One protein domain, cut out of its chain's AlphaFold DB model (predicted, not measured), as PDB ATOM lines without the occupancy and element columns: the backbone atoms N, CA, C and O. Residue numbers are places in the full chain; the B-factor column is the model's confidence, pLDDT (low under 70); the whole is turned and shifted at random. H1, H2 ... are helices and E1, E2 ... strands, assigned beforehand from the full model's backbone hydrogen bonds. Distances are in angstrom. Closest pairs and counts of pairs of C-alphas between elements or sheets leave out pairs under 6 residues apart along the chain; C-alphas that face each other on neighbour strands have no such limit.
ATOM      1  N   TYR A   8      10.054  -4.888 -21.848       81.56
ATOM      2  CA  TYR A   8      11.337  -4.794 -21.150       81.56
ATOM      3  C   TYR A   8      12.072  -6.139 -21.187       81.56
ATOM      4  O   TYR A   8      11.542  -7.163 -20.753       81.56
ATOM      5  N   LEU A   9      13.296  -6.145 -21.709       79.50
ATOM      6  CA  LEU A   9      14.104  -7.349 -21.881       79.50
ATOM      7  C   LEU A   9      15.030  -7.547 -20.681       79.50
ATOM      8  O   LEU A   9      16.179  -7.113 -20.685       79.50
ATOM      9  N   SER A  10      14.534  -8.233 -19.652       76.19
ATOM     10  CA  SER A  10      15.351  -8.642 -18.498       76.19
ATOM     11  C   SER A  10      16.340  -9.764 -18.830       76.19
ATOM     12  O   SER A  10      17.371  -9.893 -18.176       76.19
ATOM     13  N   ARG A  11      16.043 -10.566 -19.859       81.50
ATOM     14  CA  ARG A  11      16.926 -11.609 -20.394       81.50
ATOM     15  C   ARG A  11      17.643 -11.113 -21.651       81.50
ATOM     16  O   ARG A  11      17.045 -10.349 -22.412       81.50
ATOM     17  N   PRO A  12      18.886 -11.565 -21.899       82.12
ATOM     18  CA  PRO A  12      19.626 -11.161 -23.081       82.12
ATOM     19  C   PRO A  12      18.925 -11.664 -24.345       82.12
ATOM     20  O   PRO A  12      18.589 -12.844 -24.477       82.12
ATOM     21  N   ARG A  13      18.717 -10.758 -25.297       81.81
ATOM     22  CA  ARG A  13      18.241 -11.084 -26.639       81.81
ATOM     23  C   ARG A  13      19.443 -11.233 -27.555       81.81
ATOM     24  O   ARG A  13      20.113 -10.253 -27.866       81.81
ATOM     25  N   TRP A  14      19.683 -12.452 -28.015       78.25
ATOM     26  CA  TRP A  14      20.748 -12.770 -28.961       78.25
ATOM     27  C   TRP A  14      20.195 -12.874 -30.383       78.25
ATOM     28  O   TRP A  14      19.090 -13.374 -30.592       78.25
ATOM     29  N   ARG A  15      20.965 -12.427 -31.376       73.12
ATOM     30  CA  ARG A  15      20.681 -12.669 -32.797       73.12
ATOM     31  C   ARG A  15      21.984 -12.863 -33.554       73.12
ATOM     32  O   ARG A  15      22.867 -12.018 -33.440       73.12
ATOM     33  N   HIS A  16      22.101 -13.960 -34.304       69.50
ATOM     34  CA  HIS A  16      23.346 -14.357 -34.986       69.50
ATOM     35  C   HIS A  16      24.552 -14.285 -34.029       69.50
ATOM     36  O   HIS A  16      25.568 -13.649 -34.302       69.50
ATOM     37  N   ASN A  17      24.362 -14.826 -32.819       69.06
ATOM     38  CA  ASN A  17      25.298 -14.750 -31.700       69.06
ATOM     39  C   ASN A  17      25.729 -13.348 -31.251       69.06
ATOM     40  O   ASN A  17      26.608 -13.241 -30.417       69.06
ATOM     41  N   ARG A  18      25.117 -12.258 -31.713       70.06
ATOM     42  CA  ARG A  18      25.381 -10.903 -31.209       70.06
ATOM     43  C   ARG A  18      24.321 -10.492 -30.198       70.06
ATOM     44  O   ARG A  18      23.125 -10.652 -30.473       70.06
ATOM     45  N   LEU A  19      24.750  -9.946 -29.062       76.25
ATOM     46  CA  LEU A  19      23.842  -9.389 -28.066       76.25
ATOM     47  C   LEU A  19      23.128  -8.184 -28.684       76.25
ATOM     48  O   LEU A  19      23.760  -7.205 -29.063       76.25
ATOM     49  N   GLN A  20      21.810  -8.281 -28.835       77.19
ATOM     50  CA  GLN A  20      20.978  -7.208 -29.379       77.19
ATOM     51  C   GLN A  20      20.492  -6.266 -28.280       77.19
ATOM     52  O   GLN A  20      20.346  -5.071 -28.513       77.19
ATOM     53  N   ALA A  21      20.171  -6.819 -27.108       77.50
ATOM     54  CA  ALA A  21      19.555  -6.082 -26.015       77.50
ATOM     55  C   ALA A  21      19.614  -6.868 -24.703       77.50
ATOM     56  O   ALA A  21      19.399  -8.081 -24.697       77.50
ATOM     57  N   MET A  22      19.821  -6.160 -23.596       79.62
ATOM     58  CA  MET A  22      19.631  -6.643 -22.227       79.62
ATOM     59  C   MET A  22      19.408  -5.422 -21.326       79.62
ATOM     60  O   MET A  22      20.109  -4.428 -21.480       79.62
ATOM     61  N   GLY A  23      18.416  -5.460 -20.435       79.44
ATOM     62  CA  GLY A  23      18.085  -4.323 -19.561       79.44
ATOM     63  C   GLY A  23      17.487  -3.111 -20.275       79.44
ATOM     64  O   GLY A  23      17.601  -1.991 -19.796       79.44
ATOM     65  N   VAL A  24      16.871  -3.312 -21.440       84.06
ATOM     66  CA  VAL A  24      16.301  -2.231 -22.260       84.06
ATOM     67  C   VAL A  24      14.884  -2.578 -22.698       84.06
ATOM     68  O   VAL A  24      14.483  -3.744 -22.693       84.06
ATOM     69  N   GLN A  25      14.115  -1.573 -23.107       87.25
ATOM     70  CA  GLN A  25      12.828  -1.785 -23.757       87.25
ATOM     71  C   GLN A  25      13.046  -2.149 -25.226       87.25
ATOM     72  O   GLN A  25      13.821  -1.506 -25.922       87.25
ATOM     73  N   TRP A  26      12.346  -3.159 -25.722       86.56
ATOM     74  CA  TRP A  26      12.255  -3.439 -27.151       86.56
ATOM     75  C   TRP A  26      10.980  -2.821 -27.701       86.56
ATOM     76  O   TRP A  26       9.902  -3.057 -27.147       86.56
ATOM     77  N   THR A  27      11.088  -2.048 -28.777       88.31
ATOM     78  CA  THR A  27       9.939  -1.366 -29.377       88.31
ATOM     79  C   THR A  27       9.958  -1.413 -30.900       88.31
ATOM     80  O   THR A  27      10.999  -1.617 -31.522       88.31
ATOM     81  N   TYR A  28       8.781  -1.223 -31.488       87.25
ATOM     82  CA  TYR A  28       8.544  -1.152 -32.931       87.25
ATOM     83  C   TYR A  28       8.062   0.238 -33.360       87.25
ATOM     84  O   TYR A  28       7.716   0.442 -34.519       87.25
ATOM     85  N   ARG A  29       8.005   1.202 -32.432       89.81
ATOM     86  CA  ARG A  29       7.684   2.591 -32.775       89.81
ATOM     87  C   ARG A  29       8.863   3.264 -33.468       89.81
ATOM     88  O   ARG A  29      10.006   2.849 -33.281       89.81
ATOM     89  N   ALA A  30       8.592   4.341 -34.198       89.38
ATOM     90  CA  ALA A  30       9.654   5.172 -34.750       89.38
ATOM     91  C   ALA A  30      10.550   5.734 -33.621       89.38
ATOM     92  O   ALA A  30      10.011   6.152 -32.589       89.38
ATOM     93  N   PRO A  31      11.885   5.732 -33.790       91.75
ATOM     94  CA  PRO A  31      12.792   6.432 -32.889       91.75
ATOM     95  C   PRO A  31      12.551   7.940 -32.929       91.75
ATOM     96  O   PRO A  31      12.189   8.492 -33.968       91.75
ATOM     97  N   GLU A  32      12.804   8.609 -31.813       92.50
ATOM     98  CA  GLU A  32      12.679  10.058 -31.672       92.50
ATOM     99  C   GLU A  32      14.020  10.694 -31.288       92.50
ATOM    100  O   GLU A  32      14.885  10.083 -30.653       92.50
ATOM    101  N   VAL A  33      14.203  11.956 -31.683       91.69
ATOM    102  CA  VAL A  33      15.376  12.740 -31.282       91.69
ATOM    103  C   VAL A  33      15.378  12.917 -29.765       91.69
ATOM    104  O   VAL A  33      14.352  13.210 -29.159       91.69
ATOM    105  N   GLY A  34      16.546  12.739 -29.151       88.69
ATOM    106  CA  GLY A  34      16.743  12.819 -27.708       88.69
ATOM    107  C   GLY A  34      16.664  11.475 -26.986       88.69
ATOM    108  O   GLY A  34      17.183  11.384 -25.870       88.69
ATOM    109  N   GLU A  35      16.101  10.437 -27.613       91.19
ATOM    110  CA  GLU A  35      16.027   9.104 -27.017       91.19
ATOM    111  C   GLU A  35      17.399   8.456 -26.842       91.19
ATOM    112  O   GLU A  35      18.378   8.780 -27.523       91.19
ATOM    113  N   LEU A  36      17.452   7.516 -25.901       89.81
ATOM    114  CA  LEU A  36      18.662   6.811 -25.521       89.81
ATOM    115  C   LEU A  36      18.671   5.390 -26.084       89.81
ATOM    116  O   LEU A  36      17.660   4.681 -26.078       89.81
ATOM    117  N   VAL A  37      19.845   4.957 -26.533       86.94
ATOM    118  CA  VAL A  37      20.076   3.631 -27.110       86.94
ATOM    119  C   VAL A  37      21.430   3.081 -26.670       86.94
ATOM    120  O   VAL A  37      22.375   3.840 -26.458       86.94
ATOM    121  N   ILE A  38      21.544   1.756 -26.558       80.88
ATOM    122  CA  ILE A  38      22.840   1.082 -26.415       80.88
ATOM    123  C   ILE A  38      23.382   0.766 -27.810       80.88
ATOM    124  O   ILE A  38      22.704   0.139 -28.627       80.88
ATOM    125  N   ARG A  39      24.611   1.196 -28.095       78.75
ATOM    126  CA  ARG A  39      25.306   0.940 -29.366       78.75
ATOM    127  C   ARG A  39      26.600   0.190 -29.152       78.75
ATOM    128  O   ARG A  39      27.093   0.109 -28.039       78.75
ATOM    129  N   ASP A  40      27.117  -0.371 -30.240       69.94
ATOM    130  CA  ASP A  40      28.383  -1.106 -30.260       69.94
ATOM    131  C   ASP A  40      28.407  -2.307 -29.284       69.94
ATOM    132  O   ASP A  40      29.467  -2.786 -28.896       69.94
ATOM    133  N   ALA A  41      27.229  -2.825 -28.905       69.62
ATOM    134  CA  ALA A  41      27.124  -4.092 -28.195       69.62
ATOM    135  C   ALA A  41      27.512  -5.237 -29.138       69.62
ATOM    136  O   ALA A  41      27.011  -5.347 -30.263       69.62
ATOM    137  N   THR A  42      28.427  -6.087 -28.688       67.75
ATOM    138  CA  THR A  42      28.971  -7.205 -29.461       67.75
ATOM    139  C   THR A  42      28.987  -8.483 -28.619       67.75
ATOM    140  O   THR A  42      28.459  -8.539 -27.512       67.75
ATOM    141  N   GLN A  43      29.607  -9.532 -29.160       66.38
ATOM    142  CA  GLN A  43      29.954 -10.762 -28.438       66.38
ATOM    143  C   GLN A  43      31.041 -10.575 -27.378       66.38
ATOM    144  O   GLN A  43      31.405 -11.535 -26.718       66.38
ATOM    145  N   THR A  44      31.615  -9.383 -27.256       66.19
ATOM    146  CA  THR A  44      32.728  -9.110 -26.341       66.19
ATOM    147  C   THR A  44      32.596  -7.762 -25.642       66.19
ATOM    148  O   THR A  44      33.362  -7.473 -24.730       66.19
ATOM    149  N   HIS A  45      31.624  -6.938 -26.042       73.25
ATOM    150  CA  HIS A  45      31.409  -5.609 -25.495       73.25
ATOM    151  C   HIS A  45      29.937  -5.429 -25.101       73.25
ATOM    152  O   HIS A  45      29.056  -5.651 -25.932       73.25
ATOM    153  N   PRO A  46      29.639  -4.935 -23.887       70.12
ATOM    154  CA  PRO A  46      28.271  -4.656 -23.425       70.12
ATOM    155  C   PRO A  46      27.562  -3.503 -24.166       70.12
ATOM    156  O   PRO A  46      26.401  -3.208 -23.898       70.12
ATOM    157  N   GLY A  47      28.244  -2.857 -25.115       77.31
ATOM    158  CA  GLY A  47      27.850  -1.598 -25.736       77.31
ATOM    159  C   GLY A  47      28.033  -0.356 -24.857       77.31
ATOM    160  O   GLY A  47      28.530  -0.423 -23.735       77.31
ATOM    161  N   THR A  48      27.648   0.794 -25.404       81.56
ATOM    162  CA  THR A  48      27.743   2.119 -24.783       81.56
ATOM    163  C   THR A  48      26.440   2.882 -24.981       81.56
ATOM    164  O   THR A  48      25.825   2.805 -26.050       81.56
ATOM    165  N   LEU A  49      26.035   3.647 -23.967       84.94
ATOM    166  CA  LEU A  49      24.886   4.543 -24.043       84.94
ATOM    167  C   LEU A  49      25.150   5.681 -25.042       84.94
ATOM    168  O   LEU A  49      26.185   6.342 -24.996       84.94
ATOM    169  N   ARG A  50      24.209   5.917 -25.953       87.75
ATOM    170  CA  ARG A  50      24.259   6.985 -26.957       87.75
ATOM    171  C   ARG A  50      22.914   7.707 -27.014       87.75
ATOM    172  O   ARG A  50      21.873   7.107 -26.741       87.75
ATOM    173  N   ARG A  51      22.940   8.982 -27.410       90.38
ATOM    174  CA  ARG A  51      21.746   9.814 -27.616       90.38
ATOM    175  C   ARG A  51      21.458   9.983 -29.100       90.38
ATOM    176  O   ARG A  51      22.364  10.315 -29.863       90.38
ATOM    177  N   ILE A  52      20.203   9.794 -29.492       91.06
ATOM    178  CA  ILE A  52      19.731  10.040 -30.855       91.06
ATOM    179  C   ILE A  52      19.682  11.547 -31.120       91.06
ATOM    180  O   ILE A  52      19.085  12.296 -30.349       91.06
ATOM    181  N   VAL A  53      20.283  11.985 -32.225       91.75
ATOM    182  CA  VAL A  53      20.321  13.400 -32.641       91.75
ATOM    183  C   VAL A  53      19.606  13.656 -33.963       91.75
ATOM    184  O   VAL A  53      19.196  14.781 -34.222       91.75
ATOM    185  N   SER A  54      19.424  12.624 -34.787       90.62
ATOM    186  CA  SER A  54      18.681  12.711 -36.042       90.62
ATOM    187  C   SER A  54      18.029  11.373 -36.360       90.62
ATOM    188  O   SER A  54      18.597  10.315 -36.080       90.62
ATOM    189  N   VAL A  55      16.838  11.425 -36.950       92.56
ATOM    190  CA  VAL A  55      16.093  10.259 -37.424       92.56
ATOM    191  C   VAL A  55      15.598  10.570 -38.825       92.56
ATOM    192  O   VAL A  55      14.923  11.574 -39.040       92.56
ATOM    193  N   ARG A  56      15.917   9.700 -39.778       92.81
ATOM    194  CA  ARG A  56      15.369   9.756 -41.132       92.81
ATOM    195  C   ARG A  56      14.847   8.392 -41.545       92.81
ATOM    196  O   ARG A  56      15.377   7.359 -41.142       92.81
ATOM    197  N   GLU A  57      13.814   8.392 -42.368       93.75
ATOM    198  CA  GLU A  57      13.316   7.178 -43.001       93.75
ATOM    199  C   GLU A  57      14.066   6.924 -44.311       93.75
ATOM    200  O   GLU A  57      14.445   7.859 -45.016       93.75
ATOM    201  N   ASP A  58      14.321   5.657 -44.607       90.38
ATOM    202  CA  ASP A  58      15.009   5.207 -45.812       90.38
ATOM    203  C   ASP A  58      14.436   3.850 -46.254       90.38
ATOM    204  O   ASP A  58      13.699   3.191 -45.511       90.38
ATOM    205  N   THR A  59      14.787   3.409 -47.458       89.62
ATOM    206  CA  THR A  59      14.428   2.088 -47.983       89.62
ATOM    207  C   THR A  59      15.689   1.321 -48.353       89.62
ATOM    208  O   THR A  59      16.508   1.792 -49.135       89.62
ATOM    209  N   ARG A  60      15.847   0.117 -47.801       80.25
ATOM    210  CA  ARG A  60      16.957  -0.796 -48.101       80.25
ATOM    211  C   ARG A  60      16.398  -2.178 -48.397       80.25
ATOM    212  O   ARG A  60      15.551  -2.659 -47.653       80.25
ATOM    213  N   ASP A  61      16.820  -2.787 -49.499       78.94
ATOM    214  CA  ASP A  61      16.364  -4.122 -49.920       78.94
ATOM    215  C   ASP A  61      14.827  -4.254 -49.985       78.94
ATOM    216  O   ASP A  61      14.242  -5.255 -49.570       78.94
ATOM    217  N   GLY A  62      14.151  -3.193 -50.447       81.19
ATOM    218  CA  GLY A  62      12.686  -3.124 -50.524       81.19
ATOM    219  C   GLY A  62      11.975  -3.045 -49.169       81.19
ATOM    220  O   GLY A  62      10.753  -3.159 -49.110       81.19
ATOM    221  N   ARG A  63      12.716  -2.854 -48.073       81.56
ATOM    222  CA  ARG A  63      12.193  -2.751 -46.711       81.56
ATOM    223  C   ARG A  63      12.474  -1.379 -46.128       81.56
ATOM    224  O   ARG A  63      13.521  -0.777 -46.358       81.56
ATOM    225  N   THR A  64      11.536  -0.896 -45.328       86.75
ATOM    226  CA  THR A  64      11.676   0.401 -44.675       86.75
ATOM    227  C   THR A  64      12.600   0.310 -43.464       86.75
ATOM    228  O   THR A  64      12.455  -0.572 -42.609       86.75
ATOM    229  N   VAL A  65      13.523   1.260 -43.360       89.62
ATOM    230  CA  VAL A  65      14.499   1.359 -42.275       89.62
ATOM    231  C   VAL A  65      14.517   2.781 -41.717       89.62
ATOM    232  O   VAL A  65      14.474   3.759 -42.459       89.62
ATOM    233  N   TRP A  66      14.594   2.914 -40.395       90.06
ATOM    234  CA  TRP A  66      14.944   4.175 -39.750       90.06
ATOM    235  C   TRP A  66      16.461   4.279 -39.681       90.06
ATOM    236  O   TRP A  66      17.108   3.467 -39.018       90.06
ATOM    237  N   VAL A  67      17.037   5.263 -40.361       88.81
ATOM    238  CA  VAL A  67      18.448   5.612 -40.212       88.81
ATOM    239  C   VAL A  67      18.552   6.678 -39.133       88.81
ATOM    240  O   VAL A  67      18.004   7.772 -39.254       88.81
ATOM    241  N   VAL A  68      19.249   6.333 -38.064       87.19
ATOM    242  CA  VAL A  68      19.384   7.138 -36.860       87.19
ATOM    243  C   VAL A  68      20.829   7.579 -36.718       87.19
ATOM    244  O   VAL A  68      21.727   6.736 -36.709       87.19
ATOM    245  N   GLU A  69      21.056   8.879 -36.565       89.62
ATOM    246  CA  GLU A  69      22.343   9.406 -36.115       89.62
ATOM    247  C   GLU A  69      22.334   9.559 -34.600       89.62
ATOM    248  O   GLU A  69      21.349  10.000 -34.001       89.62
ATOM    249  N   HIS A  70      23.449   9.207 -33.976       88.19
ATOM    250  CA  HIS A  70      23.604   9.243 -32.534       88.19
ATOM    251  C   HIS A  70      24.994   9.737 -32.130       88.19
ATOM    252  O   HIS A  70      25.961   9.577 -32.874       88.19
ATOM    253  N   THR A  71      25.092  10.289 -30.923       89.12
ATOM    254  CA  THR A  71      26.335  10.794 -30.320       89.12
ATOM    255  C   THR A  71      26.531  10.229 -28.909       89.12
ATOM    256  O   THR A  71      25.595   9.656 -28.337       89.12
ATOM    257  N   ALA A  72      27.747  10.307 -28.363       84.00
ATOM    258  CA  ALA A  72      27.993   9.979 -26.957       84.00
ATOM    259  C   ALA A  72      27.181  10.899 -26.031       84.00
ATOM    260  O   ALA A  72      26.865  12.032 -26.382       84.00
ATOM    261  N   THR A  73      26.766  10.399 -24.867       81.06
ATOM    262  CA  THR A  73      25.867  11.152 -23.973       81.06
ATOM    263  C   THR A  73      26.499  12.395 -23.357       81.06
ATOM    264  O   THR A  73      25.772  13.305 -22.972       81.06
ATOM    265  N   ASP A  74      27.822  12.407 -23.252       71.00
ATOM    266  CA  ASP A  74      28.679  13.473 -22.736       71.00
ATOM    267  C   ASP A  74      29.262  14.371 -23.840       71.00
ATOM    268  O   ASP A  74      29.834  15.416 -23.538       71.00
ATOM    269  N   ALA A  75      29.097  14.004 -25.113       64.75
ATOM    270  CA  ALA A  75      29.548  14.817 -26.232       64.75
ATOM    271  C   ALA A  75      28.610  16.009 -26.471       64.75
ATOM    272  O   ALA A  75      27.381  15.872 -26.485       64.75
ATOM    273  N   GLU A  76      29.191  17.182 -26.738       59.66
ATOM    274  CA  GLU A  76      28.417  18.332 -27.196       59.66
ATOM    275  C   GLU A  76      27.715  17.997 -28.531       59.66
ATOM    276  O   GLU A  76      28.364  17.511 -29.461       59.66
ATOM    277  N   PRO A  77      26.404  18.271 -28.688       57.06
ATOM    278  CA  PRO A  77      25.639  17.878 -29.879       57.06
ATOM    279  C   PRO A  77      26.187  18.426 -31.208       57.06
ATOM    280  O   PRO A  77      25.850  17.921 -32.285       57.06
ATOM    281  N   THR A  78      26.983  19.490 -31.144       55.84
ATOM    282  CA  THR A  78      27.476  20.293 -32.267       55.84
ATOM    283  C   THR A  78      28.794  19.789 -32.850       55.84
ATOM    284  O   THR A  78      29.114  20.137 -33.988       55.84
ATOM    285  N   THR A  79      29.548  18.944 -32.142       56.19
ATOM    286  CA  THR A  79      30.824  18.416 -32.640       56.19
ATOM    287  C   THR A  79      30.565  17.171 -33.493       56.19
ATOM    288  O   THR A  79      30.281  16.076 -33.015       56.19
ATOM    289  N   GLY A  80      30.610  17.337 -34.818       55.78
ATOM    290  CA  GLY A  80      30.319  16.268 -35.787       55.78
ATOM    291  C   GLY A  80      31.260  15.053 -35.733       55.78
ATOM    292  O   GLY A  80      31.000  14.063 -36.409       55.78
ATOM    293  N   THR A  81      32.329  15.100 -34.935       59.81
ATOM    294  CA  THR A  81      33.394  14.088 -34.866       59.81
ATOM    295  C   THR A  81      33.004  12.778 -34.179       59.81
ATOM    296  O   THR A  81      33.657  11.773 -34.437       59.81
ATOM    297  N   ASP A  82      31.950  12.744 -33.353       69.69
ATOM    298  CA  ASP A  82      31.500  11.515 -32.658       69.69
ATOM    299  C   ASP A  82      30.090  11.059 -33.084       69.69
ATOM    300  O   ASP A  82      29.446  10.214 -32.450       69.69
ATOM    301  N   ARG A  83      29.589  11.611 -34.197       79.69
ATOM    302  CA  ARG A  83      28.325  11.177 -34.790       79.69
ATOM    303  C   ARG A  83      28.524   9.872 -35.545       79.69
ATOM    304  O   ARG A  83      29.347   9.767 -36.450       79.69
ATOM    305  N   LYS A  84      27.714   8.877 -35.202       79.06
ATOM    306  CA  LYS A  84      27.634   7.596 -35.908       79.06
ATOM    307  C   LYS A  84      26.196   7.338 -36.337       79.06
ATOM    308  O   LYS A  84      25.260   7.815 -35.701       79.06
ATOM    309  N   SER A  85      26.021   6.550 -37.397       83.12
ATOM    310  CA  SER A  85      24.701   6.171 -37.906       83.12
ATOM    311  C   SER A  85      24.386   4.691 -37.687       83.12
ATOM    312  O   SER A  85      25.269   3.836 -37.795       83.12
ATOM    313  N   VAL A  86      23.114   4.371 -37.462       80.81
ATOM    314  CA  VAL A  86      22.584   3.004 -37.370       80.81
ATOM    315  C   VAL A  86      21.262   2.876 -38.113       80.81
ATOM    316  O   VAL A  86      20.470   3.810 -38.124       80.81
ATOM    317  N   GLY A  87      21.019   1.720 -38.732       84.00
ATOM    318  CA  GLY A  87      19.726   1.380 -39.323       84.00
ATOM    319  C   GLY A  87      18.906   0.472 -38.406       84.00
ATOM    320  O   GLY A  87      19.416  -0.553 -37.949       84.00
ATOM    321  N   PHE A  88      17.639   0.814 -38.187       85.00
ATOM    322  CA  PHE A  88      16.653  -0.023 -37.506       85.00
ATOM    323  C   PHE A  88      15.519  -0.387 -38.459       85.00
ATOM    324  O   PHE A  88      14.839   0.485 -38.994       85.00
ATOM    325  N   TRP A  89      15.309  -1.681 -38.679       82.94
ATOM    326  CA  TRP A  89      14.240  -2.163 -39.548       82.94
ATOM    327  C   TRP A  89      12.884  -2.064 -38.847       82.94
ATOM    328  O   TRP A  89      12.750  -2.510 -37.701       82.94
ATOM    329  N   LYS A  90      11.875  -1.520 -39.540       83.12
ATOM    330  CA  LYS A  90      10.542  -1.286 -38.957       83.12
ATOM    331  C   LYS A  90       9.875  -2.566 -38.443       83.12
ATOM    332  O   LYS A  90       9.212  -2.548 -37.412       83.12
ATOM    333  N   ASP A  91      10.084  -3.677 -39.139       79.50
ATOM    334  CA  ASP A  91       9.526  -5.000 -38.847       79.50
ATOM    335  C   ASP A  91      10.311  -5.788 -37.782       79.50
ATOM    336  O   ASP A  91       9.807  -6.770 -37.242       79.50
ATOM    337  N   VAL A  92      11.533  -5.362 -37.442       80.19
ATOM    338  CA  VAL A  92      12.397  -6.048 -36.459       80.19
ATOM    339  C   VAL A  92      12.334  -5.380 -35.080       80.19
ATOM    340  O   VAL A  92      12.473  -6.053 -34.052       80.19
ATOM    341  N   GLY A  93      12.095  -4.068 -35.052       83.12
ATOM    342  CA  GLY A  93      12.143  -3.257 -33.839       83.12
ATOM    343  C   GLY A  93      13.572  -2.935 -33.393       83.12
ATOM    344  O   GLY A  93      14.551  -3.321 -34.037       83.12
ATOM    345  N   TRP A  94      13.693  -2.192 -32.295       84.75
ATOM    346  CA  TRP A  94      14.968  -1.662 -31.810       84.75
ATOM    347  C   TRP A  94      15.013  -1.514 -30.276       84.75
ATOM    348  O   TRP A  94      13.959  -1.445 -29.627       84.75
ATOM    349  N   PRO A  95      16.225  -1.500 -29.678       86.44
ATOM    350  CA  PRO A  95      16.408  -1.325 -28.242       86.44
ATOM    351  C   PRO A  95      16.344   0.152 -27.832       86.44
ATOM    352  O   PRO A  95      17.149   0.966 -28.274       86.44
ATOM    353  N   ARG A  96      15.442   0.473 -26.912       87.25
ATOM    354  CA  ARG A  96      15.214   1.796 -26.335       87.25
ATOM    355  C   ARG A  96      15.519   1.786 -24.842       87.25
ATOM    356  O   ARG A  96      15.051   0.912 -24.110       87.25
ATOM    357  N   ILE A  97      16.222   2.806 -24.367       86.38
ATOM    358  CA  ILE A  97      16.298   3.117 -22.939       86.38
ATOM    359  C   ILE A  97      15.211   4.142 -22.616       86.38
ATOM    360  O   ILE A  97      15.104   5.178 -23.270       86.38
ATOM    361  N   ALA A  98      14.361   3.805 -21.645       81.31
ATOM    362  CA  ALA A  98      13.307   4.699 -21.179       81.31
ATOM    363  C   ALA A  98      13.910   5.974 -20.580       81.31
ATOM    364  O   ALA A  98      15.031   5.943 -20.097       81.31
ATOM    365  N   GLU A  99      13.160   7.077 -20.567       76.38
ATOM    366  CA  GLU A  99      13.604   8.341 -19.957       76.38
ATOM    367  C   GLU A  99      14.019   8.163 -18.489       76.38
ATOM    368  O   GLU A  99      15.041   8.686 -18.054       76.38
ATOM    369  N   HIS A 100      13.262   7.340 -17.761       82.69
ATOM    370  CA  HIS A 100      13.599   6.886 -16.421       82.69
ATOM    371  C   HIS A 100      14.109   5.452 -16.508       82.69
ATOM    372  O   HIS A 100      13.354   4.535 -16.845       82.69
ATOM    373  N   TYR A 101      15.390   5.258 -16.214       82.56
ATOM    374  CA  TYR A 101      16.039   3.955 -16.268       82.56
ATOM    375  C   TYR A 101      16.673   3.596 -14.922       82.56
ATOM    376  O   TYR A 101      17.179   4.470 -14.214       82.56
ATOM    377  N   PRO A 102      16.646   2.308 -14.543       83.31
ATOM    378  CA  PRO A 102      17.255   1.865 -13.304       83.31
ATOM    379  C   PRO A 102      18.782   1.960 -13.383       83.31
ATOM    380  O   PRO A 102      19.401   1.494 -14.343       83.31
ATOM    381  N   ILE A 103      19.376   2.515 -12.327       87.50
ATOM    382  CA  ILE A 103      20.819   2.495 -12.082       87.50
ATOM    383  C   ILE A 103      21.124   1.650 -10.846       87.50
ATOM    384  O   ILE A 103      20.318   1.563  -9.916       87.50
ATOM    385  N   CYS A 104      22.288   1.012 -10.822       88.31
ATOM    386  CA  CYS A 104      22.733   0.248  -9.669       88.31
ATOM    387  C   CYS A 104      23.099   1.186  -8.511       88.31
ATOM    388  O   CYS A 104      23.931   2.076  -8.671       88.31
ATOM    389  N   GLY A 105      22.558   0.946  -7.316       89.50
ATOM    390  CA  GLY A 105      22.921   1.724  -6.123       89.50
ATOM    391  C   GLY A 105      24.390   1.575  -5.697       89.50
ATOM    392  O   GLY A 105      24.904   2.428  -4.979       89.50
ATOM    393  N   THR A 106      25.073   0.517  -6.151       91.69
ATOM    394  CA  THR A 106      26.466   0.215  -5.794       91.69
ATOM    395  C   THR A 106      27.453   0.754  -6.824       91.69
ATOM    396  O   THR A 106      28.293   1.578  -6.479       91.69
ATOM    397  N   CYS A 107      27.363   0.313  -8.085       88.94
ATOM    398  CA  CYS A 107      28.319   0.720  -9.122       88.94
ATOM    399  C   CYS A 107      27.881   1.955  -9.919       88.94
ATOM    400  O   CYS A 107      28.689   2.502 -10.656       88.94
ATOM    401  N   ARG A 108      26.631   2.416  -9.758       86.56
ATOM    402  CA  ARG A 108      26.033   3.545 -10.498       86.56
ATOM    403  C   ARG A 108      25.949   3.357 -12.018       86.56
ATOM    404  O   ARG A 108      25.632   4.310 -12.724       86.56
ATOM    405  N   ASP A 109      26.136   2.133 -12.504       84.62
ATOM    406  CA  ASP A 109      25.907   1.784 -13.907       84.62
ATOM    407  C   ASP A 109      24.417   1.598 -14.214       84.62
ATOM    408  O   ASP A 109      23.596   1.380 -13.315       84.62
ATOM    409  N   LEU A 110      24.086   1.600 -15.509       83.44
ATOM    410  CA  LEU A 110      22.806   1.101 -16.013       83.44
ATOM    411  C   LEU A 110      22.561  -0.336 -15.543       83.44
ATOM    412  O   LEU A 110      23.494  -1.129 -15.457       83.44
ATOM    413  N   MET A 111      21.302  -0.675 -15.263       83.75
ATOM    414  CA  MET A 111      20.907  -2.036 -14.901       83.75
ATOM    415  C   MET A 111      20.486  -2.859 -16.137       83.75
ATOM    416  O   MET A 111      19.644  -2.400 -16.910       83.75
ATOM    417  N   PRO A 112      20.971  -4.108 -16.286       85.44
ATOM    418  CA  PRO A 112      21.921  -4.782 -15.404       85.44
ATOM    419  C   PRO A 112      23.319  -4.172 -15.518       85.44
ATOM    420  O   PRO A 112      23.715  -3.728 -16.593       85.44
ATOM    421  N   CYS A 113      24.047  -4.178 -14.399       87.62
ATOM    422  CA  CYS A 113      25.383  -3.598 -14.309       87.62
ATOM    423  C   CYS A 113      26.301  -4.128 -15.412       87.62
ATOM    424  O   CYS A 113      26.187  -5.286 -15.823       87.62
ATOM    425  N   GLN A 114      27.281  -3.324 -15.822       83.69
ATOM    426  CA  GLN A 114      28.150  -3.674 -16.944       83.69
ATOM    427  C   GLN A 114      28.874  -5.018 -16.747       83.69
ATOM    428  O   GLN A 114      28.968  -5.798 -17.691       83.69
ATOM    429  N   HIS A 115      29.319  -5.329 -15.525       86.44
ATOM    430  CA  HIS A 115      29.944  -6.620 -15.209       86.44
ATOM    431  C   HIS A 115      28.989  -7.805 -15.412       86.44
ATOM    432  O   HIS A 115      29.391  -8.801 -15.993       86.44
ATOM    433  N   VAL A 116      27.706  -7.673 -15.056       88.38
ATOM    434  CA  VAL A 116      26.699  -8.724 -15.288       88.38
ATOM    435  C   VAL A 116      26.516  -8.971 -16.782       88.38
ATOM    436  O   VAL A 116      26.385 -10.115 -17.216       88.38
ATOM    437  N   VAL A 117      26.516  -7.903 -17.587       85.50
ATOM    438  CA  VAL A 117      26.445  -8.028 -19.047       85.50
ATOM    439  C   VAL A 117      27.702  -8.715 -19.584       85.50
ATOM    440  O   VAL A 117      27.581  -9.610 -20.415       85.50
ATOM    441  N   ILE A 118      28.890  -8.354 -19.090       86.19
ATOM    442  CA  ILE A 118      30.163  -8.990 -19.466       86.19
ATOM    443  C   ILE A 118      30.162 -10.480 -19.104       86.19
ATOM    444  O   ILE A 118      30.473 -11.300 -19.962       86.19
ATOM    445  N   ASP A 119      29.745 -10.842 -17.892       89.44
ATOM    446  CA  ASP A 119      29.660 -12.236 -17.444       89.44
ATOM    447  C   ASP A 119      28.670 -13.030 -18.305       89.44
ATOM    448  O   ASP A 119      28.969 -14.134 -18.756       89.44
ATOM    449  N   THR A 120      27.520 -12.430 -18.627       87.56
ATOM    450  CA  THR A 120      26.516 -13.023 -19.526       87.56
ATOM    451  C   THR A 120      27.089 -13.260 -20.925       87.56
ATOM    452  O   THR A 120      26.836 -14.294 -21.549       87.56
ATOM    453  N   ILE A 121      27.861 -12.302 -21.436       85.31
ATOM    454  CA  ILE A 121      28.539 -12.404 -22.726       85.31
ATOM    455  C   ILE A 121      29.599 -13.514 -22.697       85.31
ATOM    456  O   ILE A 121      29.665 -14.321 -23.629       85.31
ATOM    457  N   ALA A 122      30.405 -13.576 -21.636       86.94
ATOM    458  CA  ALA A 122      31.447 -14.576 -21.460       86.94
ATOM    459  C   ALA A 122      30.854 -15.988 -21.357       86.94
ATOM    460  O   ALA A 122      31.308 -16.893 -22.055       86.94
ATOM    461  N   GLU A 123      29.786 -16.166 -20.577       90.19
ATOM    462  CA  GLU A 123      29.078 -17.441 -20.447       90.19
ATOM    463  C   GLU A 123      28.488 -17.899 -21.791       90.19
ATOM    464  O   GLU A 123      28.646 -19.057 -22.188       90.19
TER     465      GLU A 123
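AT A GLANCE: This is residues 8 to 123 of the 251 residues of an uncharacterized protein of Gordonia westfalica (UniProt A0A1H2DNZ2). A four-stranded sheet, E4 E5 E6 E7, curls like part of a barrel; the small pair E3 and E8 lies at its open side, E8 near both edge strands, while hairpin E1 and E2 and the closing helix H1 sit toward one end. The printed part has 116 residues, with eight named strands and then one named helix, mostly strand. The large sheet is an antiparallel meander, each strand the neighbour of the one before. The whole is compact, with a radius of gyration of the C-alphas of 14.3 A and spans of 41 by 33 by 24 A.

IN THESE COORDINATES: Find C-alpha 13 at (18.241, -11.084, -26.639), where E1, residues 13 to 15, begins. E2 is 18 to 21, E3 24 to 27 and E4 36 to 41, 14.1 A long. E5, 46 to 60, spans 27.4 A and bends by 101 degrees at residue 57. Then come E6, 63 to 72, 28.3 A; E7, 84 to 89, 17.0 A; and E8, 94 to 96. H1, 114 to 123, ends at C-alpha 123, (29.078, -17.441, -20.447).

HOW THE PARTS SIT: In the strongly twisted sheet, look for N 37 and O 50 at 3.0 A in hairpin E4 and E5, N 56 and O 67 at 2.9 A in hairpin E5 and E6, and N 68 and O 86 at 2.8 A in hairpin E6 and E7. The closest C-alphas of E4 and E8 are Val 37 and Arg 96, 5.3 A. E3 and E8 are antiparallel, with N 25 and O 96 at 2.8 A; in E1 and E2, N 13 and O 21 are 2.8 A apart. H1 only grazes the sheet, its closest C-alphas to E5 being Val 117 and Pro 46, 5.8 A; every O i to N i+4 pair in H1 is within hydrogen-bond range.

THE WHOLE: The C-alphas of Gly 62 and Thr 106, the two farthest apart, are 46.9 A apart. The printed part has no cut; the links E6 to E7 and E8 to H1 are long. Look for pLDDT under 70 at residues 16 to 17, 40 to 44 and 75 to 82.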